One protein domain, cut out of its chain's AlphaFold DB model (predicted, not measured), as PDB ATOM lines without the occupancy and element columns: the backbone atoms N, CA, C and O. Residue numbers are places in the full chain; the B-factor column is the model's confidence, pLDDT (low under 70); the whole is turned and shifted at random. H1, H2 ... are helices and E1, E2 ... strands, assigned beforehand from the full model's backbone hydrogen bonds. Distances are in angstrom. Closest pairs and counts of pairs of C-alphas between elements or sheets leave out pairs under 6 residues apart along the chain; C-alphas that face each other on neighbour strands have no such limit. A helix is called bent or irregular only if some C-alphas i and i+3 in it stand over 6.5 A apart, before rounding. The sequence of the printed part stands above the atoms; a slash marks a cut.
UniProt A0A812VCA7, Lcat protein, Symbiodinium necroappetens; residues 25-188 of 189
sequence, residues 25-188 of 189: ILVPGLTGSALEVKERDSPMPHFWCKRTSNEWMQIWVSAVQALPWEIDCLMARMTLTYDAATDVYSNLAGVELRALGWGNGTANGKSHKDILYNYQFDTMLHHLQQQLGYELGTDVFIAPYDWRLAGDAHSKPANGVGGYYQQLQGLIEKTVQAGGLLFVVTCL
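AT A GLANCE: This is residues 25 to 188 of the 189 residues of the protein "Lcat protein" of Symbiodinium necroappetens (UniProt A0A812VCA7). Two halves sit end to end: in one, a small parallel sheet E7 E1 E8 lies between the two long helices H2 and H4; in the other, an antiparallel sheet E3 E2 E6 has the short helix H1 across it, with the narrow hairpin E4 E5 out to one side and H3 between that hairpin and the start of H4. The printed part has 164 residues, with four named helices and eight named strands in the order E1 E2 E3 H1 E4 E5 E6 H2 E7 H3 H4 E8. The class is mixed, helices and strands, with under half of the residues in named elements. The whole is compact, with a radius of gyration of the C-alphas of 17.2 A and spans of 52 by 36 by 26 A.

HOW THE PARTS SIT: E1, residues 25 to 27, is the inner strand between E7, residues 140 to 142, and E8, residues 184 to 187. N 26 and O 141 are 2.8 A apart, and N 27 and O 186 are 2.9 A apart, both within hydrogen-bond range. E2, residues 35 to 39, is the inner strand between E3, residues 57 to 60, its hairpin partner, and E6, residues 95 to 99. N 37 and O 57 are 2.8 A apart, and N 38 and O 96 are 2.9 A apart. H1, residues 71 to 78, is on this sheet at a height over the sheet of 9.0 A, only just over E2 with 3 C-alphas, and runs across the strands at 89 degrees to E2 on the local plane. E4, residues 80 to 83, and E5, residues 88 to 91, form a hairpin, with N 81 and O 90 2.8 A apart. H2, residues 115 to 132, is on the sheet E7 E1 E8, forming two layers, a sheet with a helix on one face. H2 is irregular: it has a kink of 63 degrees near residue 122, and C-alphas 120 and 123 are 8.1 A apart. H3, residues 151 to 155, and H4, residues 164 to 179, touch through residues 164 to 166 of H4 alone; the closest C-alphas, of His 154 and Tyr 164, are 5.2 A apart. H4 only grazes the sheet E7 E1 E8 with residues 168 to 175, and H2 and H4 are apart. E7, H3, H4 and E8 form a split strand-helix-strand unit, two strands running the same way with E1 between them, and its crossover is right-handed. Every O i to N i+4 pair is within hydrogen-bond range in H1, H3 and H4, and 12 of 14 are in H2.

IN THESE COORDINATES: E1 begins at C-alpha 25 (42.877, -31.814, 26.931). From first to last C-alpha, E2 measures 13.2 A, E6 13.6 A, H2 24.0 A and H4 22.2 A. H2 begins at C-alpha 115 (55.324, -17.975, 26.300), and E8 ends at C-alpha 187 (41.210, -26.056, 33.422).

THE WHOLE: The two C-alphas farthest apart, of Phe 47 and Gly 180, are 54.6 A apart. The printed part has no cut. The links E2 to E3 and E6 to H2 are long. Mean pLDDT of the printed part is 87.2; residues 105 to 115, 180 to 183 and 188 are under 70.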
ATOM      1  N   ILE A  25      43.043 -33.116  27.588       90.12
ATOM      2  CA  ILE A  25      42.877 -31.814  26.931       90.12
ATOM      3  C   ILE A  25      43.124 -30.717  27.961       90.12
ATOM      4  O   ILE A  25      42.437 -30.632  28.979       90.12
ATOM      5  N   LEU A  26      44.110 -29.878  27.671       90.25
ATOM      6  CA  LEU A  26      44.517 -28.747  28.485       90.25
ATOM      7  C   LEU A  26      43.785 -27.497  28.011       90.25
ATOM      8  O   LEU A  26      43.973 -27.051  26.874       90.25
ATOM      9  N   VAL A  27      42.963 -26.930  28.887       91.88
ATOM     10  CA  VAL A  27      42.269 -25.664  28.653       91.88
ATOM     11  C   VAL A  27      42.950 -24.591  29.511       91.88
ATOM     12  O   VAL A  27      42.999 -24.730  30.735       91.88
ATOM     13  N   PRO A  28      43.531 -23.545  28.900       90.25
ATOM     14  CA  PRO A  28      44.234 -22.500  29.642       90.25
ATOM     15  C   PRO A  28      43.295 -21.641  30.495       90.25
ATOM     16  O   PRO A  28      42.077 -21.633  30.312       90.25
ATOM     17  N   GLY A  29      43.880 -20.884  31.417       89.25
ATOM     18  CA  GLY A  29      43.137 -19.925  32.232       89.25
ATOM     19  C   GLY A  29      42.818 -18.626  31.507       89.25
ATOM     20  O   GLY A  29      43.089 -18.455  30.310       89.25
ATOM     21  N   LEU A  30      42.251 -17.679  32.257       90.44
ATOM     22  CA  LEU A  30      42.000 -16.327  31.768       90.44
ATOM     23  C   LEU A  30      43.325 -15.698  31.327       90.44
ATOM     24  O   LEU A  30      44.321 -15.763  32.042       90.44
ATOM     25  N   THR A  31      43.349 -15.089  30.143       91.25
ATOM     26  CA  THR A  31      44.566 -14.546  29.510       91.25
ATOM     27  C   THR A  31      45.651 -15.570  29.149       91.25
ATOM     28  O   THR A  31      46.694 -15.193  28.617       91.25
ATOM     29  N   GLY A  32      45.402 -16.865  29.362       89.12
ATOM     30  CA  GLY A  32      46.374 -17.936  29.157       89.12
ATOM     31  C   GLY A  32      46.494 -18.444  27.717       89.12
ATOM     32  O   GLY A  32      47.342 -19.287  27.441       89.12
ATOM     33  N   SER A  33      45.670 -17.963  26.788       91.06
ATOM     34  CA  SER A  33      45.827 -18.277  25.360       91.06
ATOM     35  C   SER A  33      46.475 -17.110  24.640       91.06
ATOM     36  O   SER A  33      45.957 -15.992  24.727       91.06
ATOM     37  N   ALA A  34      47.538 -17.357  23.873       91.19
ATOM     38  CA  ALA A  34      48.018 -16.350  22.943       91.19
ATOM     39  C   ALA A  34      46.970 -16.060  21.862       91.19
ATOM     40  O   ALA A  34      46.272 -16.962  21.395       91.19
ATOM     41  N   LEU A  35      46.877 -14.795  21.453       93.25
ATOM     42  CA  LEU A  35      45.959 -14.337  20.412       93.25
ATOM     43  C   LEU A  35      46.748 -13.775  19.235       93.25
ATOM     44  O   LEU A  35      47.670 -12.973  19.408       93.25
ATOM     45  N   GLU A  36      46.348 -14.173  18.034       93.44
ATOM     46  CA  GLU A  36      46.823 -13.608  16.781       93.44
ATOM     47  C   GLU A  36      45.723 -12.808  16.100       93.44
ATOM     48  O   GLU A  36      44.557 -13.202  16.119       93.44
ATOM     49  N   VAL A  37      46.127 -11.730  15.436       94.62
ATOM     50  CA  VAL A  37      45.256 -10.867  14.651       94.62
ATOM     51  C   VAL A  37      45.601 -10.925  13.169       94.62
ATOM     52  O   VAL A  37      46.773 -11.032  12.797       94.62
ATOM     53  N   LYS A  38      44.586 -10.796  12.320       94.75
ATOM     54  CA  LYS A  38      44.722 -10.459  10.905       94.75
ATOM     55  C   LYS A  38      43.843  -9.248  10.612       94.75
ATOM     56  O   LYS A  38      42.716  -9.171  11.083       94.75
ATOM     57  N   GLU A  39      44.379  -8.288   9.867       94.88
ATOM     58  CA  GLU A  39      43.769  -6.964   9.703       94.88
ATOM     59  C   GLU A  39      43.520  -6.658   8.224       94.88
ATOM     60  O   GLU A  39      44.359  -6.968   7.369       94.88
ATOM     61  N   ARG A  40      42.395  -6.008   7.925       95.88
ATOM     62  CA  ARG A  40      42.010  -5.553   6.587       95.88
ATOM     63  C   ARG A  40      41.350  -4.181   6.672       95.88
ATOM     64  O   ARG A  40      40.163  -4.094   6.965       95.88
ATOM     65  N   ASP A  41      42.124  -3.147   6.358       95.00
ATOM     66  CA  ASP A  41      41.688  -1.744   6.353       95.00
ATOM     67  C   ASP A  41      40.973  -1.322   7.650       95.00
ATOM     68  O   ASP A  41      39.907  -0.710   7.653       95.00
ATOM     69  N   SER A  42      41.548  -1.714   8.787       94.44
ATOM     70  CA  SER A  42      40.932  -1.473  10.088       94.44
ATOM     71  C   SER A  42      41.076  -0.008  10.531       94.44
ATOM     72  O   SER A  42      42.150   0.586  10.359       94.44
ATOM     73  N   PRO A  43      40.039   0.585  11.158       95.19
ATOM     74  CA  PRO A  43      40.033   1.985  11.579       95.19
ATOM     75  C   PRO A  43      40.856   2.175  12.861       95.19
ATOM     76  O   PRO A  43      40.327   2.278  13.965       95.19
ATOM     77  N   MET A  44      42.179   2.182  12.716       95.81
ATOM     78  CA  MET A  44      43.106   2.291  13.841       95.81
ATOM     79  C   MET A  44      43.222   3.725  14.383       95.81
ATOM     80  O   MET A  44      43.194   4.672  13.587       95.81
ATOM     81  N   PRO A  45      43.431   3.896  15.706       96.06
ATOM     82  CA  PRO A  45      43.401   5.204  16.370       96.06
ATOM     83  C   PRO A  45      44.528   6.140  15.925       96.06
ATOM     84  O   PRO A  45      44.341   7.353  15.885       96.06
ATOM     85  N   HIS A  46      45.676   5.581  15.537       96.00
ATOM     86  CA  HIS A  46      46.852   6.347  15.134       96.00
ATOM     87  C   HIS A  46      47.327   5.959  13.733       96.00
ATOM     88  O   HIS A  46      47.063   4.856  13.248       96.00
ATOM     89  N   PHE A  47      48.045   6.865  13.062       93.88
ATOM     90  CA  PHE A  47      48.545   6.630  11.700       93.88
ATOM     91  C   PHE A  47      49.667   5.585  11.638       93.88
ATOM     92  O   PHE A  47      49.874   4.978  10.591       93.88
ATOM     93  N   TRP A  48      50.392   5.378  12.743       93.69
ATOM     94  CA  TRP A  48      51.466   4.386  12.840       93.69
ATOM     95  C   TRP A  48      50.959   2.974  13.146       93.69
ATOM     96  O   TRP A  48      51.682   2.008  12.917       93.69
ATOM     97  N   CYS A  49      49.717   2.823  13.614       94.75
ATOM     98  CA  CYS A  49      49.126   1.506  13.786       94.75
ATOM     99  C   CYS A  49      48.963   0.833  12.415       94.75
ATOM    100  O   CYS A  49      48.318   1.375  11.513       94.75
ATOM    101  N   LYS A  50      49.486  -0.385  12.270       92.44
ATOM    102  CA  LYS A  50      49.215  -1.226  11.097       92.44
ATOM    103  C   LYS A  50      47.702  -1.419  10.923       92.44
ATOM    104  O   LYS A  50      47.028  -1.774  11.882       92.44
ATOM    105  N   ARG A  51      47.197  -1.174   9.707       94.12
ATOM    106  CA  ARG A  51      45.764  -1.281   9.353       94.12
ATOM    107  C   ARG A  51      45.428  -2.488   8.482       94.12
ATOM    108  O   ARG A  51      44.276  -2.900   8.424       94.12
ATOM    109  N   THR A  52      46.430  -3.047   7.803       94.88
ATOM    110  CA  THR A  52      46.273  -4.178   6.885       94.88
ATOM    111  C   THR A  52      47.457  -5.121   7.031       94.88
ATOM    112  O   THR A  52      48.610  -4.688   7.003       94.88
ATOM    113  N   SER A  53      47.184  -6.420   7.157       90.75
ATOM    114  CA  SER A  53      48.193  -7.475   7.246       90.75
ATOM    115  C   SER A  53      47.773  -8.697   6.432       90.75
ATOM    116  O   SER A  53      46.681  -9.231   6.609       90.75
ATOM    117  N   ASN A  54      48.673  -9.190   5.578       87.88
ATOM    118  CA  ASN A  54      48.450 -10.442   4.846       87.88
ATOM    119  C   ASN A  54      48.640 -11.679   5.742       87.88
ATOM    120  O   ASN A  54      48.017 -12.714   5.503       87.88
ATOM    121  N   GLU A  55      49.432 -11.530   6.806       90.06
ATOM    122  CA  GLU A  55      49.803 -12.584   7.750       90.06
ATOM    123  C   GLU A  55      49.167 -12.369   9.126       90.06
ATOM    124  O   GLU A  55      48.882 -11.232   9.520       90.06
ATOM    125  N   TRP A  56      49.005 -13.470   9.860       90.62
ATOM    126  CA  TRP A  56      48.626 -13.451  11.269       90.62
ATOM    127  C   TRP A  56      49.776 -12.913  12.125       90.62
ATOM    128  O   TRP A  56      50.931 -13.305  11.958       90.62
ATOM    129  N   MET A  57      49.455 -12.004  13.039       90.75
ATOM    130  CA  MET A  57      50.404 -11.369  13.945       90.75
ATOM    131  C   MET A  57      49.995 -11.648  15.386       90.75
ATOM    132  O   MET A  57      48.888 -11.304  15.786       90.75
ATOM    133  N   GLN A  58      50.892 -12.227  16.181       91.00
ATOM    134  CA  GLN A  58      50.656 -12.433  17.608       91.00
ATOM    135  C   GLN A  58      50.583 -11.089  18.336       91.00
ATOM    136  O   GLN A  58      51.550 -10.324  18.351       91.00
ATOM    137  N   ILE A  59      49.434 -10.820  18.954       92.88
ATOM    138  CA  ILE A  59      49.190  -9.605  19.731       92.88
ATOM    139  C   ILE A  59      49.169  -9.856  21.237       92.88
ATOM    140  O   ILE A  59      49.474  -8.948  22.004       92.88
ATOM    141  N   TRP A  60      48.860 -11.084  21.653       92.69
ATOM    142  CA  TRP A  60      48.810 -11.472  23.057       92.69
ATOM    143  C   TRP A  60      49.537 -12.804  23.278       92.69
ATOM    144  O   TRP A  60      49.358 -13.709  22.477       92.69
ATOM    145  N   VAL A  61      50.358 -12.977  24.313       89.00
ATOM    146  CA  VAL A  61      51.128 -11.882  24.928       89.00
ATOM    147  C   VAL A  61      52.257 -11.504  23.972       89.00
ATOM    148  O   VAL A  61      52.910 -12.371  23.391       89.00
ATOM    149  N   SER A  62      52.486 -10.205  23.798       89.44
ATOM    150  CA  SER A  62      53.585  -9.679  22.993       89.44
ATOM    151  C   SER A  62      54.184  -8.452  23.670       89.44
ATOM    152  O   SER A  62      53.495  -7.456  23.880       89.44
ATOM    153  N   ALA A  63      55.481  -8.509  23.990       89.94
ATOM    154  CA  ALA A  63      56.188  -7.395  24.624       89.94
ATOM    155  C   ALA A  63      56.196  -6.134  23.744       89.94
ATOM    156  O   ALA A  63      56.124  -5.025  24.261       89.94
ATOM    157  N   VAL A  64      56.227  -6.304  22.416       91.25
ATOM    158  CA  VAL A  64      56.168  -5.188  21.456       91.25
ATOM    159  C   VAL A  64      54.838  -4.445  21.569       91.25
ATOM    160  O   VAL A  64      54.818  -3.220  21.563       91.25
ATOM    161  N   GLN A  65      53.739  -5.178  21.750       92.44
ATOM    162  CA  GLN A  65      52.404  -4.587  21.858       92.44
ATOM    163  C   GLN A  65      52.176  -3.856  23.191       92.44
ATOM    164  O   GLN A  65      51.252  -3.058  23.298       92.44
ATOM    165  N   ALA A  66      53.012  -4.120  24.201       91.62
ATOM    166  CA  ALA A  66      52.969  -3.454  25.501       91.62
ATOM    167  C   ALA A  66      53.789  -2.150  25.545       91.62
ATOM    168  O   ALA A  66      53.823  -1.480  26.578       91.62
ATOM    169  N   LEU A  67      54.473  -1.781  24.454       94.81
ATOM    170  CA  LEU A  67      55.234  -0.534  24.386       94.81
ATOM    171  C   LEU A  67      54.285   0.680  24.407       94.81
ATOM    172  O   LEU A  67      53.206   0.611  23.813       94.81
ATOM    173  N   PRO A  68      54.677   1.817  25.019       94.00
ATOM    174  CA  PRO A  68      53.784   2.967  25.197       94.00
ATOM    175  C   PRO A  68      53.138   3.509  23.915       94.00
ATOM    176  O   PRO A  68      52.040   4.045  23.973       94.00
ATOM    177  N   TRP A  69      53.792   3.374  22.757       93.38
ATOM    178  CA  TRP A  69      53.258   3.833  21.467       93.38
ATOM    179  C   TRP A  69      52.411   2.786  20.723       93.38
ATOM    180  O   TRP A  69      51.702   3.148  19.784       93.38
ATOM    181  N   GLU A  70      52.471   1.509  21.121       95.19
ATOM    182  CA  GLU A  70      51.674   0.416  20.536       95.19
ATOM    183  C   GLU A  70      50.442   0.060  21.366       95.19
ATOM    184  O   GLU A  70      49.511  -0.545  20.831       95.19
ATOM    185  N   ILE A  71      50.399   0.431  22.649       95.00
ATOM    186  CA  ILE A  71      49.331  -0.012  23.553       95.00
ATOM    187  C   ILE A  71      47.940   0.432  23.084       95.00
ATOM    188  O   ILE A  71      47.002  -0.359  23.133       95.00
ATOM    189  N   ASP A  72      47.812   1.632  22.516       96.38
ATOM    190  CA  ASP A  72      46.552   2.105  21.931       96.38
ATOM    191  C   ASP A  72      46.145   1.273  20.704       96.38
ATOM    192  O   ASP A  72      44.972   0.933  20.531       96.38
ATOM    193  N   CYS A  73      47.114   0.889  19.864       96.38
ATOM    194  CA  CYS A  73      46.869   0.004  18.726       96.38
ATOM    195  C   CYS A  73      46.472  -1.406  19.203       96.38
ATOM    196  O   CYS A  73      45.594  -2.039  18.616       96.38
ATOM    197  N   LEU A  74      47.107  -1.917  20.264       96.31
ATOM    198  CA  LEU A  74      46.761  -3.191  20.895       96.31
ATOM    199  C   LEU A  74      45.329  -3.163  21.445       96.31
ATOM    200  O   LEU A  74      44.553  -4.069  21.147       96.31
ATOM    201  N   MET A  75      44.962  -2.122  22.195       96.31
ATOM    202  CA  MET A  75      43.609  -1.964  22.732       96.31
ATOM    203  C   MET A  75      42.567  -1.893  21.613       96.31
ATOM    204  O   MET A  75      41.558  -2.591  21.678       96.31
ATOM    205  N   ALA A  76      42.841  -1.146  20.536       96.38
ATOM    206  CA  ALA A  76      41.957  -1.095  19.375       96.38
ATOM    207  C   ALA A  76      41.736  -2.489  18.758       96.38
ATOM    208  O   ALA A  76      40.591  -2.890  18.553       96.38
ATOM    209  N   ARG A  77      42.804  -3.274  18.555       96.12
ATOM    210  CA  ARG A  77      42.723  -4.655  18.036       96.12
ATOM    211  C   ARG A  77      41.964  -5.599  18.965       96.12
ATOM    212  O   ARG A  77      41.262  -6.478  18.482       96.12
ATOM    213  N   MET A  78      42.104  -5.431  20.280       95.69
ATOM    214  CA  MET A  78      41.427  -6.267  21.277       95.69
ATOM    215  C   MET A  78      39.982  -5.839  21.558       95.69
ATOM    216  O   MET A  78      39.280  -6.570  22.261       95.69
ATOM    217  N   THR A  79      39.519  -4.719  20.993       94.69
ATOM    218  CA  THR A  79      38.133  -4.253  21.128       94.69
ATOM    219  C   THR A  79      37.146  -5.340  20.713       94.69
ATOM    220  O   THR A  79      37.228  -5.901  19.617       94.69
ATOM    221  N   LEU A  80      36.185  -5.592  21.596       93.62
ATOM    222  CA  LEU A  80      35.050  -6.468  21.366       93.62
ATOM    223  C   LEU A  80      33.773  -5.643  21.533       93.62
ATOM    224  O   LEU A  80      33.573  -5.012  22.569       93.62
ATOM    225  N   THR A  81      32.926  -5.634  20.510       93.50
ATOM    226  CA  THR A  81      31.651  -4.911  20.511       93.50
ATOM    227  C   THR A  81      30.519  -5.896  20.738       93.50
ATOM    228  O   THR A  81      30.500  -6.960  20.121       93.50
ATOM    229  N   TYR A  82      29.575  -5.534  21.600       93.44
ATOM    230  CA  TYR A  82      28.362  -6.302  21.854       93.44
ATOM    231  C   TYR A  82      27.149  -5.538  21.318       93.44
ATOM    232  O   TYR A  82      26.943  -4.376  21.672       93.44
ATOM    233  N   ASP A  83      26.359  -6.190  20.468       94.31
ATOM    234  CA  ASP A  83      25.074  -5.683  19.999       94.31
ATOM    235  C   ASP A  83      23.942  -6.307  20.822       94.31
ATOM    236  O   ASP A  83      23.632  -7.490  20.691       94.31
ATOM    237  N   ALA A  84      23.297  -5.491  21.657       94.31
ATOM    238  CA  ALA A  84      22.219  -5.930  22.536       94.31
ATOM    239  C   ALA A  84      20.914  -6.283  21.800       94.31
ATOM    240  O   ALA A  84      20.082  -6.989  22.365       94.31
ATOM    241  N   ALA A  85      20.705  -5.791  20.574       96.06
ATOM    242  CA  ALA A  85      19.505  -6.108  19.801       96.06
ATOM    243  C   ALA A  85      19.589  -7.504  19.171       96.06
ATOM    244  O   ALA A  85      18.570  -8.179  19.029       96.06
ATOM    245  N   THR A  86      20.798  -7.928  18.796       92.94
ATOM    246  CA  THR A  86      21.047  -9.230  18.167       92.94
ATOM    247  C   THR A  86      21.674 -10.256  19.112       92.94
ATOM    248  O   THR A  86      21.689 -11.433  18.763       92.94
ATOM    249  N   ASP A  87      22.125  -9.841  20.302       91.62
ATOM    250  CA  ASP A  87      22.843 -10.673  21.281       91.62
ATOM    251  C   ASP A  87      24.116 -11.298  20.677       91.62
ATOM    252  O   ASP A  87      24.408 -12.488  20.816       91.62
ATOM    253  N   VAL A  88      24.856 -10.482  19.916       92.12
ATOM    254  CA  VAL A  88      26.022 -10.914  19.140       92.12
ATOM    255  C   VAL A  88      27.243 -10.067  19.466       92.12
ATOM    256  O   VAL A  88      27.195  -8.837  19.525       92.12
ATOM    257  N   TYR A  89      28.377 -10.750  19.600       93.44
ATOM    258  CA  TYR A  89      29.691 -10.137  19.720       93.44
ATOM    259  C   TYR A  89      30.367 -10.006  18.353       93.44
ATOM    260  O   TYR A  89      30.239 -10.869  17.485       93.44
ATOM    261  N   SER A  90      31.123  -8.930  18.156       94.50
ATOM    262  CA  SER A  90      31.941  -8.717  16.961       94.50
ATOM    263  C   SER A  90      33.265  -8.037  17.305       94.50
ATOM    264  O   SER A  90      33.357  -7.250  18.247       94.50
ATOM    265  N   ASN A  91      34.313  -8.357  16.546       96.19
ATOM    266  CA  ASN A  91      35.580  -7.631  16.620       96.19
ATOM    267  C   ASN A  91      35.449  -6.247  15.961       96.19
ATOM    268  O   ASN A  91      34.480  -5.971  15.248       96.19
ATOM    269  N   LEU A  92      36.455  -5.390  16.153       95.62
ATOM    270  CA  LEU A  92      36.591  -4.153  15.381       95.62
ATOM    271  C   LEU A  92      36.531  -4.438  13.866       95.62
ATOM    272  O   LEU A  92      37.030  -5.456  13.389       95.62
ATOM    273  N   ALA A  93      35.950  -3.520  13.091       95.38
ATOM    274  CA  ALA A  93      35.847  -3.672  11.642       95.38
ATOM    275  C   ALA A  93      37.215  -3.975  10.991       95.38
ATOM    276  O   ALA A  93      38.223  -3.314  11.254       95.38
ATOM    277  N   GLY A  94      37.245  -5.010  10.150       94.62
ATOM    278  CA  GLY A  94      38.460  -5.468   9.473       94.62
ATOM    279  C   GLY A  94      39.432  -6.264  10.352       94.62
ATOM    280  O   GLY A  94      40.471  -6.675   9.847       94.62
ATOM    281  N   VAL A  95      39.122  -6.488  11.633       96.00
ATOM    282  CA  VAL A  95      39.954  -7.253  12.568       96.00
ATOM    283  C   VAL A  95      39.414  -8.676  12.718       96.00
ATOM    284  O   VAL A  95      38.295  -8.897  13.176       96.00
ATOM    285  N   GLU A  96      40.240  -9.656  12.377       95.25
ATOM    286  CA  GLU A  96      40.011 -11.074  12.647       95.25
ATOM    287  C   GLU A  96      40.953 -11.521  13.769       95.25
ATOM    288  O   GLU A  96      42.137 -11.183  13.751       95.25
ATOM    289  N   LEU A  97      40.449 -12.288  14.740       93.88
ATOM    290  CA  LEU A  97      41.230 -12.794  15.871       93.88
ATOM    291  C   LEU A  97      41.117 -14.310  15.974       93.88
ATOM    292  O   LEU A  97      40.065 -14.885  15.704       93.88
ATOM    293  N   ARG A  98      42.205 -14.954  16.395       92.19
ATOM    294  CA  ARG A  98      42.220 -16.386  16.702       92.19
ATOM    295  C   ARG A  98      43.144 -16.697  17.868       92.19
ATOM    296  O   ARG A  98      44.174 -16.047  18.040       92.19
ATOM    297  N   ALA A  99      42.796 -17.734  18.620       92.00
ATOM    298  CA  ALA A  99      43.691 -18.309  19.611       92.00
ATOM    299  C   ALA A  99      44.787 -19.136  18.923       92.00
ATOM    300  O   ALA A  99      44.537 -19.850  17.948       92.00
ATOM    301  N   LEU A 100      46.012 -19.021  19.420       88.31
ATOM    302  CA  LEU A 100      47.186 -19.663  18.851       88.31
ATOM    303  C   LEU A 100      47.424 -21.048  19.461       88.31
ATOM    304  O   LEU A 100      47.260 -21.229  20.660       88.31
ATOM    305  N   GLY A 101      47.887 -22.009  18.654       83.38
ATOM    306  CA  GLY A 101      48.412 -23.281  19.170       83.38
ATOM    307  C   GLY A 101      47.373 -24.380  19.414       83.38
ATOM    308  O   GLY A 101      47.612 -25.271  20.230       83.38
ATOM    309  N   TRP A 102      46.235 -24.350  18.714       87.75
ATOM    310  CA  TRP A 102      45.210 -25.394  18.822       87.75
ATOM    311  C   TRP A 102      45.762 -26.807  18.573       87.75
ATOM    312  O   TRP A 102      46.452 -27.069  17.587       87.75
ATOM    313  N   GLY A 103      45.411 -27.743  19.452       79.81
ATOM    314  CA  GLY A 103      45.713 -29.167  19.348       79.81
ATOM    315  C   GLY A 103      47.113 -29.538  19.830       79.81
ATOM    316  O   GLY A 103      47.233 -30.383  20.707       79.81
ATOM    317  N   ASN A 104      48.164 -28.929  19.282       71.38
ATOM    318  CA  ASN A 104      49.550 -29.358  19.526       71.38
ATOM    319  C   ASN A 104      50.466 -28.266  20.101       71.38
ATOM    320  O   ASN A 104      51.672 -28.477  20.181       71.38
ATOM    321  N   GLY A 105      49.934 -27.089  20.447       63.91
ATOM    322  CA  GLY A 105      50.721 -26.003  21.047       63.91
ATOM    323  C   GLY A 105      51.722 -25.359  20.091       63.91
ATOM    324  O   GLY A 105      52.536 -24.535  20.506       63.91
ATOM    325  N   THR A 106      51.685 -25.719  18.805       62.22
ATOM    326  CA  THR A 106      52.549 -25.133  17.783       62.22
ATOM    327  C   THR A 106      51.777 -24.143  16.928       62.22
ATOM    328  O   THR A 106      50.648 -24.380  16.500       62.22
ATOM    329  N   ALA A 107      52.426 -23.020  16.649       52.50
ATOM    330  CA  ALA A 107      51.979 -22.037  15.685       52.50
ATOM    331  C   ALA A 107      52.787 -22.212  14.400       52.50
ATOM    332  O   ALA A 107      54.005 -22.023  14.406       52.50
ATOM    333  N   ASN A 108      52.132 -22.550  13.287       50.59
ATOM    334  CA  ASN A 108      52.747 -22.517  11.952       50.59
ATOM    335  C   ASN A 108      54.056 -23.337  11.830       50.59
ATOM    336  O   ASN A 108      55.020 -22.888  11.208       50.59
ATOM    337  N   GLY A 109      54.127 -24.516  12.462       45.28
ATOM    338  CA  GLY A 109      55.290 -25.414  12.375       45.28
ATOM    339  C   GLY A 109      56.554 -24.928  13.100       45.28
ATOM    340  O   GLY A 109      57.595 -25.572  12.999       45.28
ATOM    341  N   LYS A 110      56.482 -23.818  13.846       44.12
ATOM    342  CA  LYS A 110      57.542 -23.368  14.753       44.12
ATOM    343  C   LYS A 110      57.115 -23.729  16.168       44.12
ATOM    344  O   LYS A 110      56.192 -23.120  16.711       44.12
ATOM    345  N   SER A 111      57.734 -24.758  16.745       43.94
ATOM    346  CA  SER A 111      57.474 -25.089  18.140       43.94
ATOM    347  C   SER A 111      58.005 -23.962  19.039       43.94
ATOM    348  O   SER A 111      59.041 -23.359  18.760       43.94
ATOM    349  N   HIS A 112      57.249 -23.647  20.090       47.50
ATOM    350  CA  HIS A 112      57.650 -22.766  21.198       47.50
ATOM    351  C   HIS A 112      57.799 -21.266  20.886       47.50
ATOM    352  O   HIS A 112      58.862 -20.678  21.087       47.50
ATOM    353  N   LYS A 113      56.709 -20.600  20.485       50.84
ATOM    354  CA  LYS A 113      56.616 -19.128  20.611       50.84
ATOM    355  C   LYS A 113      55.512 -18.619  21.528       50.84
ATOM    356  O   LYS A 113      55.519 -17.432  21.848       50.84
ATOM    357  N   ASP A 114      54.616 -19.484  21.995       67.56
ATOM    358  CA  ASP A 114      53.673 -19.069  23.023       67.56
ATOM    359  C   ASP A 114      54.316 -19.198  24.410       67.56
ATOM    360  O   ASP A 114      54.414 -20.284  24.983       67.56
ATOM    361  N   ILE A 115      54.786 -18.070  24.940       69.25
ATOM    362  CA  ILE A 115      55.324 -17.975  26.300       69.25
ATOM    363  C   ILE A 115      54.286 -18.384  27.356       69.25
ATOM    364  O   ILE A 115      54.663 -18.902  28.406       69.25
ATOM    365  N   LEU A 116      52.991 -18.201  27.078       78.31
ATOM    366  CA  LEU A 116      51.914 -18.522  28.012       78.31
ATOM    367  C   LEU A 116      51.744 -20.024  28.178       78.31
ATOM    368  O   LEU A 116      51.444 -20.487  29.277       78.31
ATOM    369  N   TYR A 117      51.964 -20.784  27.107       75.94
ATOM    370  CA  TYR A 117      51.949 -22.236  27.165       75.94
ATOM    371  C   TYR A 117      53.035 -22.758  28.107       75.94
ATOM    372  O   TYR A 117      52.743 -23.524  29.026       75.94
ATOM    373  N   ASN A 118      54.272 -22.284  27.917       74.19
ATOM    374  CA  ASN A 118      55.384 -22.666  28.781       74.19
ATOM    375  C   ASN A 118      55.110 -22.239  30.233       74.19
ATOM    376  O   ASN A 118      55.321 -23.007  31.162       74.19
ATOM    377  N   TYR A 119      54.584 -21.032  30.438       80.12
ATOM    378  CA  TYR A 119      54.284 -20.539  31.779       80.12
ATOM    379  C   TYR A 119      53.228 -21.383  32.516       80.12
ATOM    380  O   TYR A 119      53.393 -21.662  33.700       80.12
ATOM    381  N   GLN A 120      52.162 -21.810  31.834       81.44
ATOM    382  CA  GLN A 120      51.050 -22.522  32.476       81.44
ATOM    383  C   GLN A 120      51.270 -24.028  32.606       81.44
ATOM    384  O   GLN A 120      50.826 -24.631  33.581       81.44
ATOM    385  N   PHE A 121      51.900 -24.657  31.612       84.38
ATOM    386  CA  PHE A 121      51.836 -26.110  31.475       84.38
ATOM    387  C   PHE A 121      53.195 -26.807  31.479       84.38
ATOM    388  O   PHE A 121      53.212 -28.027  31.624       84.38
ATOM    389  N   ASP A 122      54.320 -26.095  31.364       83.50
ATOM    390  CA  ASP A 122      55.637 -26.712  31.136       83.50
ATOM    391  C   ASP A 122      56.018 -27.745  32.203       83.50
ATOM    392  O   ASP A 122      56.355 -28.877  31.872       83.50
ATOM    393  N   THR A 123      55.884 -27.413  33.491       87.06
ATOM    394  CA  THR A 123      56.218 -28.351  34.578       87.06
ATOM    395  C   THR A 123      55.320 -29.589  34.568       87.06
ATOM    396  O   THR A 123      55.799 -30.713  34.731       87.06
ATOM    397  N   MET A 124      54.015 -29.400  34.355       86.94
ATOM    398  CA  MET A 124      53.055 -30.501  34.292       86.94
ATOM    399  C   MET A 124      53.332 -31.394  33.082       86.94
ATOM    400  O   MET A 124      53.381 -32.610  33.220       86.94
ATOM    401  N   LEU A 125      53.553 -30.808  31.908       86.56
ATOM    402  CA  LEU A 125      53.850 -31.537  30.682       86.56
ATOM    403  C   LEU A 125      55.169 -32.283  30.771       86.56
ATOM    404  O   LEU A 125      55.196 -33.462  30.443       86.56
ATOM    405  N   HIS A 126      56.225 -31.656  31.291       88.06
ATOM    406  CA  HIS A 126      57.484 -32.344  31.551       88.06
ATOM    407  C   HIS A 126      57.268 -33.566  32.447       88.06
ATOM    408  O   HIS A 126      57.787 -34.640  32.149       88.06
ATOM    409  N   HIS A 127      56.461 -33.448  33.503       90.19
ATOM    410  CA  HIS A 127      56.134 -34.591  34.351       90.19
ATOM    411  C   HIS A 127      55.343 -35.673  33.593       90.19
ATOM    412  O   HIS A 127      55.732 -36.840  33.621       90.19
ATOM    413  N   LEU A 128      54.281 -35.299  32.872       88.75
ATOM    414  CA  LEU A 128      53.462 -36.216  32.070       88.75
ATOM    415  C   LEU A 128      54.302 -36.962  31.020       88.75
ATOM    416  O   LEU A 128      54.171 -38.174  30.866       88.75
ATOM    417  N   GLN A 129      55.195 -36.260  30.325       89.50
ATOM    418  CA  GLN A 129      56.050 -36.830  29.288       89.50
ATOM    419  C   GLN A 129      57.122 -37.746  29.885       89.50
ATOM    420  O   GLN A 129      57.262 -38.892  29.465       89.50
ATOM    421  N   GLN A 130      57.866 -37.271  30.888       91.06
ATOM    422  CA  GLN A 130      59.027 -37.996  31.417       91.06
ATOM    423  C   GLN A 130      58.646 -39.162  32.332       91.06
ATOM    424  O   GLN A 130      59.366 -40.153  32.381       91.06
ATOM    425  N   GLN A 131      57.552 -39.040  33.087       91.69
ATOM    426  CA  GLN A 131      57.176 -40.037  34.096       91.69
ATOM    427  C   GLN A 131      56.047 -40.955  33.628       91.69
ATOM    428  O   GLN A 131      55.993 -42.108  34.047       91.69
ATOM    429  N   LEU A 132      55.149 -40.457  32.771       89.75
ATOM    430  CA  LEU A 132      53.947 -41.182  32.344       89.75
ATOM    431  C   LEU A 132      53.913 -41.464  30.831       89.75
ATOM    432  O   LEU A 132      52.975 -42.095  30.352       89.75
ATOM    433  N   GLY A 133      54.931 -41.036  30.075       90.00
ATOM    434  CA  GLY A 133      55.062 -41.338  28.648       90.00
ATOM    435  C   GLY A 133      54.014 -40.672  27.759       90.00
ATOM    436  O   GLY A 133      53.713 -41.199  26.693       90.00
ATOM    437  N   TYR A 134      53.428 -39.558  28.202       88.25
ATOM    438  CA  TYR A 134      52.525 -38.761  27.373       88.25
ATOM    439  C   TYR A 134      53.286 -38.036  26.247       88.25
ATOM    440  O   TYR A 134      54.453 -37.679  26.382       88.25
ATOM    441  N   GLU A 135      52.600 -37.758  25.147       86.62
ATOM    442  CA  GLU A 135      53.069 -37.068  23.952       86.62
ATOM    443  C   GLU A 135      52.068 -35.989  23.494       86.62
ATOM    444  O   GLU A 135      50.905 -36.244  23.154       86.62
ATOM    445  N   LEU A 136      52.551 -34.745  23.419       85.31
ATOM    446  CA  LEU A 136      51.767 -33.609  22.941       85.31
ATOM    447  C   LEU A 136      51.370 -33.781  21.465       85.31
ATOM    448  O   LEU A 136      52.207 -34.047  20.608       85.31
ATOM    449  N   GLY A 137      50.091 -33.575  21.164       83.88
ATOM    450  CA  GLY A 137      49.484 -33.817  19.857       83.88
ATOM    451  C   GLY A 137      49.072 -35.275  19.611       83.88
ATOM    452  O   GLY A 137      48.414 -35.536  18.601       83.88
ATOM    453  N   THR A 138      49.406 -36.201  20.518       85.94
ATOM    454  CA  THR A 138      49.059 -37.630  20.418       85.94
ATOM    455  C   THR A 138      48.048 -38.041  21.486       85.94
ATOM    456  O   THR A 138      46.994 -38.594  21.158       85.94
ATOM    457  N   ASP A 139      48.368 -37.797  22.756       87.56
ATOM    458  CA  ASP A 139      47.535 -38.126  23.917       87.56
ATOM    459  C   ASP A 139      47.381 -36.944  24.894       87.56
ATOM    460  O   ASP A 139      46.477 -36.971  25.724       87.56
ATOM    461  N   VAL A 140      48.163 -35.869  24.742       88.06
ATOM    462  CA  VAL A 140      47.884 -34.549  25.327       88.06
ATOM    463  C   VAL A 140      47.565 -33.563  24.218       88.06
ATOM    464  O   VAL A 140      48.298 -33.470  23.239       88.06
ATOM    465  N   PHE A 141      46.513 -32.773  24.382       88.81
ATOM    466  CA  PHE A 141      46.123 -31.726  23.446       88.81
ATOM    467  C   PHE A 141      45.906 -30.415  24.183       88.81
ATOM    468  O   PHE A 141      45.534 -30.415  25.350       88.81
ATOM    469  N   ILE A 142      46.092 -29.293  23.495       88.00
ATOM    470  CA  ILE A 142      45.803 -27.965  24.052       88.00
ATOM    471  C   ILE A 142      44.610 -27.381  23.306       88.00
ATOM    472  O   ILE A 142      44.553 -27.438  22.076       88.00
ATOM    473  N   ALA A 143      43.666 -26.809  24.041       92.44
ATOM    474  CA  ALA A 143      42.463 -26.191  23.499       92.44
ATOM    475  C   ALA A 143      42.400 -24.709  23.913       92.44
ATOM    476  O   ALA A 143      41.604 -24.349  24.787       92.44
ATOM    477  N   PRO A 144      43.254 -23.854  23.318       92.31
ATOM    478  CA  PRO A 144      43.266 -22.426  23.595       92.31
ATOM    479  C   PRO A 144      41.998 -21.766  23.037       92.31
ATOM    480  O   PRO A 144      41.402 -22.246  22.071       92.31
ATOM    481  N   TYR A 145      41.582 -20.659  23.645       93.56
ATOM    482  CA  TYR A 145      40.348 -19.952  23.304       93.56
ATOM    483  C   TYR A 145      40.514 -18.439  23.401       93.56
ATOM    484  O   TYR A 145      41.464 -17.921  23.989       93.56
ATOM    485  N   ASP A 146      39.563 -17.724  22.808       95.12
ATOM    486  CA  ASP A 146      39.446 -16.281  22.976       95.12
ATOM    487  C   ASP A 146      38.860 -15.958  24.352       95.12
ATOM    488  O   ASP A 146      37.647 -15.921  24.542       95.12
ATOM    489  N   TRP A 147      39.744 -15.730  25.315       94.25
ATOM    490  CA  TRP A 147      39.409 -15.476  26.715       94.25
ATOM    491  C   TRP A 147      38.722 -14.127  26.971       94.25
ATOM    492  O   TRP A 147      38.369 -13.836  28.111       94.25
ATOM    493  N   ARG A 148      38.523 -13.296  25.938       95.12
ATOM    494  CA  ARG A 148      37.716 -12.068  26.031       95.12
ATOM    495  C   ARG A 148      36.216 -12.369  26.058       95.12
ATOM    496  O   ARG A 148      35.427 -11.513  26.448       95.12
ATOM    497  N   LEU A 149      35.827 -13.554  25.587       93.81
ATOM    498  CA  LEU A 149      34.439 -13.964  25.435       93.81
ATOM    499  C   LEU A 149      33.916 -14.644  26.698       93.81
ATOM    500  O   LEU A 149      34.619 -15.400  27.366       93.81
ATOM    501  N   ALA A 150      32.640 -14.406  26.986       88.62
ATOM    502  CA  ALA A 150      31.896 -15.193  27.954       88.62
ATOM    503  C   ALA A 150      31.451 -16.538  27.345       88.62
ATOM    504  O   ALA A 150      31.542 -16.777  26.135       88.62
ATOM    505  N   GLY A 151      30.984 -17.452  28.199       88.50
ATOM    506  CA  GLY A 151      30.646 -18.814  27.778       88.50
ATOM    507  C   GLY A 151      29.515 -18.883  26.747       88.50
ATOM    508  O   GLY A 151      29.578 -19.653  25.793       88.50
ATOM    509  N   ASP A 152      28.502 -18.035  26.872       87.56
ATOM    510  CA  ASP A 152      27.412 -17.927  25.903       87.56
ATOM    511  C   ASP A 152      27.917 -17.533  24.503       87.56
ATOM    512  O   ASP A 152      27.548 -18.177  23.516       87.56
ATOM    513  N   ALA A 153      28.838 -16.574  24.407       91.25
ATOM    514  CA  ALA A 153      29.456 -16.163  23.147       91.25
ATOM    515  C   ALA A 153      30.264 -17.298  22.491       91.25
ATOM    516  O   ALA A 153      30.272 -17.450  21.269       91.25
ATOM    517  N   HIS A 154      30.893 -18.171  23.282       93.88
ATOM    518  CA  HIS A 154      31.558 -19.362  22.751       93.88
ATOM    519  C   HIS A 154      30.595 -20.396  22.151       93.88
ATOM    520  O   HIS A 154      31.020 -21.176  21.292       93.88
ATOM    521  N   SER A 155      29.321 -20.388  22.554       91.06
ATOM    522  CA  SER A 155      28.277 -21.275  22.021       91.06
ATOM    523  C   SER A 155      27.587 -20.744  20.757       91.06
ATOM    524  O   SER A 155      26.997 -21.526  20.015       91.06
ATOM    525  N   LYS A 156      27.689 -19.437  20.483       90.00
ATOM    526  CA  LYS A 156      26.996 -18.745  19.388       90.00
ATOM    527  C   LYS A 156      28.004 -18.152  18.393       90.00
ATOM    528  O   LYS A 156      28.335 -16.972  18.498       90.00
ATOM    529  N   PRO A 157      28.532 -18.941  17.439       91.62
ATOM    530  CA  PRO A 157      29.450 -18.408  16.442       91.62
ATOM    531  C   PRO A 157      28.747 -17.368  15.562       91.62
ATOM    532  O   PRO A 157      27.780 -17.678  14.868       91.62
ATOM    533  N   ALA A 158      29.251 -16.139  15.574       91.50
ATOM    534  CA  ALA A 158      28.728 -15.033  14.781       91.50
ATOM    535  C   ALA A 158      29.851 -14.038  14.472       91.50
ATOM    536  O   ALA A 158      30.747 -13.835  15.284       91.50
ATOM    537  N   ASN A 159      29.830 -13.429  13.281       89.94
ATOM    538  CA  ASN A 159      30.786 -12.387  12.873       89.94
ATOM    539  C   ASN A 159      32.277 -12.748  13.075       89.94
ATOM    540  O   ASN A 159      33.096 -11.882  13.374       89.94
ATOM    541  N   GLY A 160      32.637 -14.027  12.920       85.94
ATOM    542  CA  GLY A 160      34.012 -14.503  13.120       85.94
ATOM    543  C   GLY A 160      34.455 -14.593  14.588       85.94
ATOM    544  O   GLY A 160      35.645 -14.719  14.854       85.94
ATOM    545  N   VAL A 161      33.513 -14.532  15.532       92.25
ATOM    546  CA  VAL A 161      33.713 -14.649  16.981       92.25
ATOM    547  C   VAL A 161      32.969 -15.891  17.493       92.25
ATOM    548  O   VAL A 161      31.925 -16.258  16.957       92.25
ATOM    549  N   GLY A 162      33.498 -16.555  18.528       93.00
ATOM    550  CA  GLY A 162      32.854 -17.709  19.166       93.00
ATOM    551  C   GLY A 162      33.183 -19.065  18.525       93.00
ATOM    552  O   GLY A 162      34.235 -19.251  17.917       93.00
ATOM    553  N   GLY A 163      32.309 -20.057  18.726       93.12
ATOM    554  CA  GLY A 163      32.452 -21.409  18.156       93.12
ATOM    555  C   GLY A 163      33.479 -22.317  18.849       93.12
ATOM    556  O   GLY A 163      33.789 -23.394  18.340       93.12
ATOM    557  N   TYR A 164      34.013 -21.912  20.003       94.62
ATOM    558  CA  TYR A 164      35.004 -22.697  20.748       94.62
ATOM    559  C   TYR A 164      34.436 -24.031  21.238       94.62
ATOM    560  O   TYR A 164      35.090 -25.059  21.087       94.62
ATOM    561  N   TYR A 165      33.208 -24.052  21.768       94.94
ATOM    562  CA  TYR A 165      32.631 -25.289  22.305       94.94
ATOM    563  C   TYR A 165      32.405 -26.350  21.232       94.94
ATOM    564  O   TYR A 165      32.655 -27.524  21.484       94.94
ATOM    565  N   GLN A 166      32.028 -25.943  20.019       94.44
ATOM    566  CA  GLN A 166      31.918 -26.862  18.888       94.44
ATOM    567  C   GLN A 166      33.289 -27.437  18.495       94.44
ATOM    568  O   GLN A 166      33.412 -28.635  18.242       94.44
ATOM    569  N   GLN A 167      34.337 -26.606  18.479       93.62
ATOM    570  CA  GLN A 167      35.704 -27.064  18.201       93.62
ATOM    571  C   GLN A 167      36.216 -28.017  19.288       93.62
ATOM    572  O   GLN A 167      36.793 -29.061  18.978       93.62
ATOM    573  N   LEU A 168      35.970 -27.688  20.559       93.56
ATOM    574  CA  LEU A 168      36.344 -28.512  21.703       93.56
ATOM    575  C   LEU A 168      35.604 -29.853  21.687       93.56
ATOM    576  O   LEU A 168      36.236 -30.891  21.872       93.56
ATOM    577  N   GLN A 169      34.301 -29.851  21.400       93.38
ATOM    578  CA  GLN A 169      33.514 -31.070  21.221       93.38
ATOM    579  C   GLN A 169      34.115 -31.952  20.121       93.38
ATOM    580  O   GLN A 169      34.360 -33.132  20.355       93.38
ATOM    581  N   GLY A 170      34.434 -31.380  18.956       93.06
ATOM    582  CA  GLY A 170      35.064 -32.128  17.867       93.06
ATOM    583  C   GLY A 170      36.423 -32.725  18.254       93.06
ATOM    584  O   GLY A 170      36.741 -33.852  17.870       93.06
ATOM    585  N   LEU A 171      37.224 -32.011  19.054       90.44
ATOM    586  CA  LEU A 171      38.480 -32.536  19.595       90.44
ATOM    587  C   LEU A 171      38.236 -33.698  20.573       90.44
ATOM    588  O   LEU A 171      38.903 -34.730  20.478       90.44
ATOM    589  N   ILE A 172      37.263 -33.567  21.474       90.44
ATOM    590  CA  ILE A 172      36.870 -34.625  22.414       90.44
ATOM    591  C   ILE A 172      36.411 -35.873  21.651       90.44
ATOM    592  O   ILE A 172      36.941 -36.960  21.861       90.44
ATOM    593  N   GLU A 173      35.481 -35.730  20.711       90.94
ATOM    594  CA  GLU A 173      34.954 -36.848  19.925       90.94
ATOM    595  C   GLU A 173      36.062 -37.553  19.138       90.94
ATOM    596  O   GLU A 173      36.164 -38.780  19.167       90.94
ATOM    597  N   LYS A 174      36.955 -36.783  18.505       88.44
ATOM    598  CA  LYS A 174      38.108 -37.324  17.778       88.44
ATOM    599  C   LYS A 174      39.050 -38.110  18.691       88.44
ATOM    600  O   LYS A 174      39.531 -39.176  18.310       88.44
ATOM    601  N   THR A 175      39.341 -37.591  19.882       84.81
ATOM    602  CA  THR A 175      40.263 -38.244  20.827       84.81
ATOM    603  C   THR A 175      39.660 -39.506  21.435       84.81
ATOM    604  O   THR A 175      40.354 -40.521  21.527       84.81
ATOM    605  N   VAL A 176      38.363 -39.495  21.749       84.44
ATOM    606  CA  VAL A 176      37.626 -40.676  22.218       84.44
ATOM    607  C   VAL A 176      37.553 -41.746  21.128       84.44
ATOM    608  O   VAL A 176      37.840 -42.906  21.412       84.44
ATOM    609  N   GLN A 177      37.248 -41.384  19.878       84.62
ATOM    610  CA  GLN A 177      37.215 -42.334  18.757       84.62
ATOM    611  C   GLN A 177      38.583 -42.969  18.491       84.62
ATOM    612  O   GLN A 177      38.668 -44.160  18.200       84.62
ATOM    613  N   ALA A 178      39.663 -42.192  18.604       79.38
ATOM    614  CA  ALA A 178      41.009 -42.710  18.413       79.38
ATOM    615  C   ALA A 178      41.450 -43.610  19.580       79.38
ATOM    616  O   ALA A 178      42.075 -44.643  19.350       79.38
ATOM    617  N   GLY A 179      41.188 -43.196  20.822       70.88
ATOM    618  CA  GLY A 179      41.723 -43.832  22.027       70.88
ATOM    619  C   GLY A 179      40.842 -44.915  22.650       70.88
ATOM    620  O   GLY A 179      41.370 -45.754  23.371       70.88
ATOM    621  N   GLY A 180      39.528 -44.902  22.409       65.06
ATOM    622  CA  GLY A 180      38.558 -45.790  23.063       65.06
ATOM    623  C   GLY A 180      38.441 -45.593  24.583       65.06
ATOM    624  O   GLY A 180      37.900 -46.455  25.271       65.06
ATOM    625  N   LEU A 181      38.975 -44.492  25.123       68.19
ATOM    626  CA  LEU A 181      39.128 -44.247  26.558       68.19
ATOM    627  C   LEU A 181      38.448 -42.944  26.993       68.19
ATOM    628  O   LEU A 181      38.331 -41.996  26.219       68.19
ATOM    629  N   LEU A 182      38.045 -42.907  28.268       66.94
ATOM    630  CA  LEU A 182      37.546 -41.710  28.945       66.94
ATOM    631  C   LEU A 182      38.629 -40.617  28.954       66.94
ATOM    632  O   LEU A 182      39.768 -40.889  29.340       66.94
ATOM    633  N   PHE A 183      38.256 -39.401  28.556       68.50
ATOM    634  CA  PHE A 183      39.138 -38.235  28.500       68.50
ATOM    635  C   PHE A 183      39.101 -37.433  29.808       68.50
ATOM    636  O   PHE A 183      38.132 -37.501  30.566       68.50
ATOM    637  N   VAL A 184      40.152 -36.651  30.058       76.00
ATOM    638  CA  VAL A 184      40.214 -35.693  31.172       76.00
ATOM    639  C   VAL A 184      40.402 -34.290  30.601       76.00
ATOM    640  O   VAL A 184      41.257 -34.082  29.742       76.00
ATOM    641  N   VAL A 185      39.603 -33.332  31.073       74.75
ATOM    642  CA  VAL A 185      39.790 -31.901  30.789       74.75
ATOM    643  C   VAL A 185      40.324 -31.247  32.047       74.75
ATOM    644  O   VAL A 185      39.703 -31.358  33.104       74.75
ATOM    645  N   THR A 186      41.467 -30.576  31.942       73.31
ATOM    646  CA  THR A 186      42.000 -29.759  33.034       73.31
ATOM    647  C   THR A 186      41.901 -28.290  32.649       73.31
ATOM    648  O   THR A 186      42.391 -27.874  31.599       73.31
ATOM    649  N   CYS A 187      41.243 -27.511  33.508       70.38
ATOM    650  CA  CYS A 187      41.210 -26.056  33.422       70.38
ATOM    651  C   CYS A 187      42.111 -25.498  34.520       70.38
ATOM    652  O   CYS A 187      41.945 -25.852  35.689       70.38
ATOM    653  N   LEU A 188      43.045 -24.631  34.149       65.81
ATOM    654  CA  LEU A 188      43.786 -23.823  35.114       65.81
ATOM    655  C   LEU A 188      43.074 -22.476  35.255       65.81
ATOM    656  O   LEU A 188      42.610 -21.931  34.259       65.81
TER     657      LEU A 188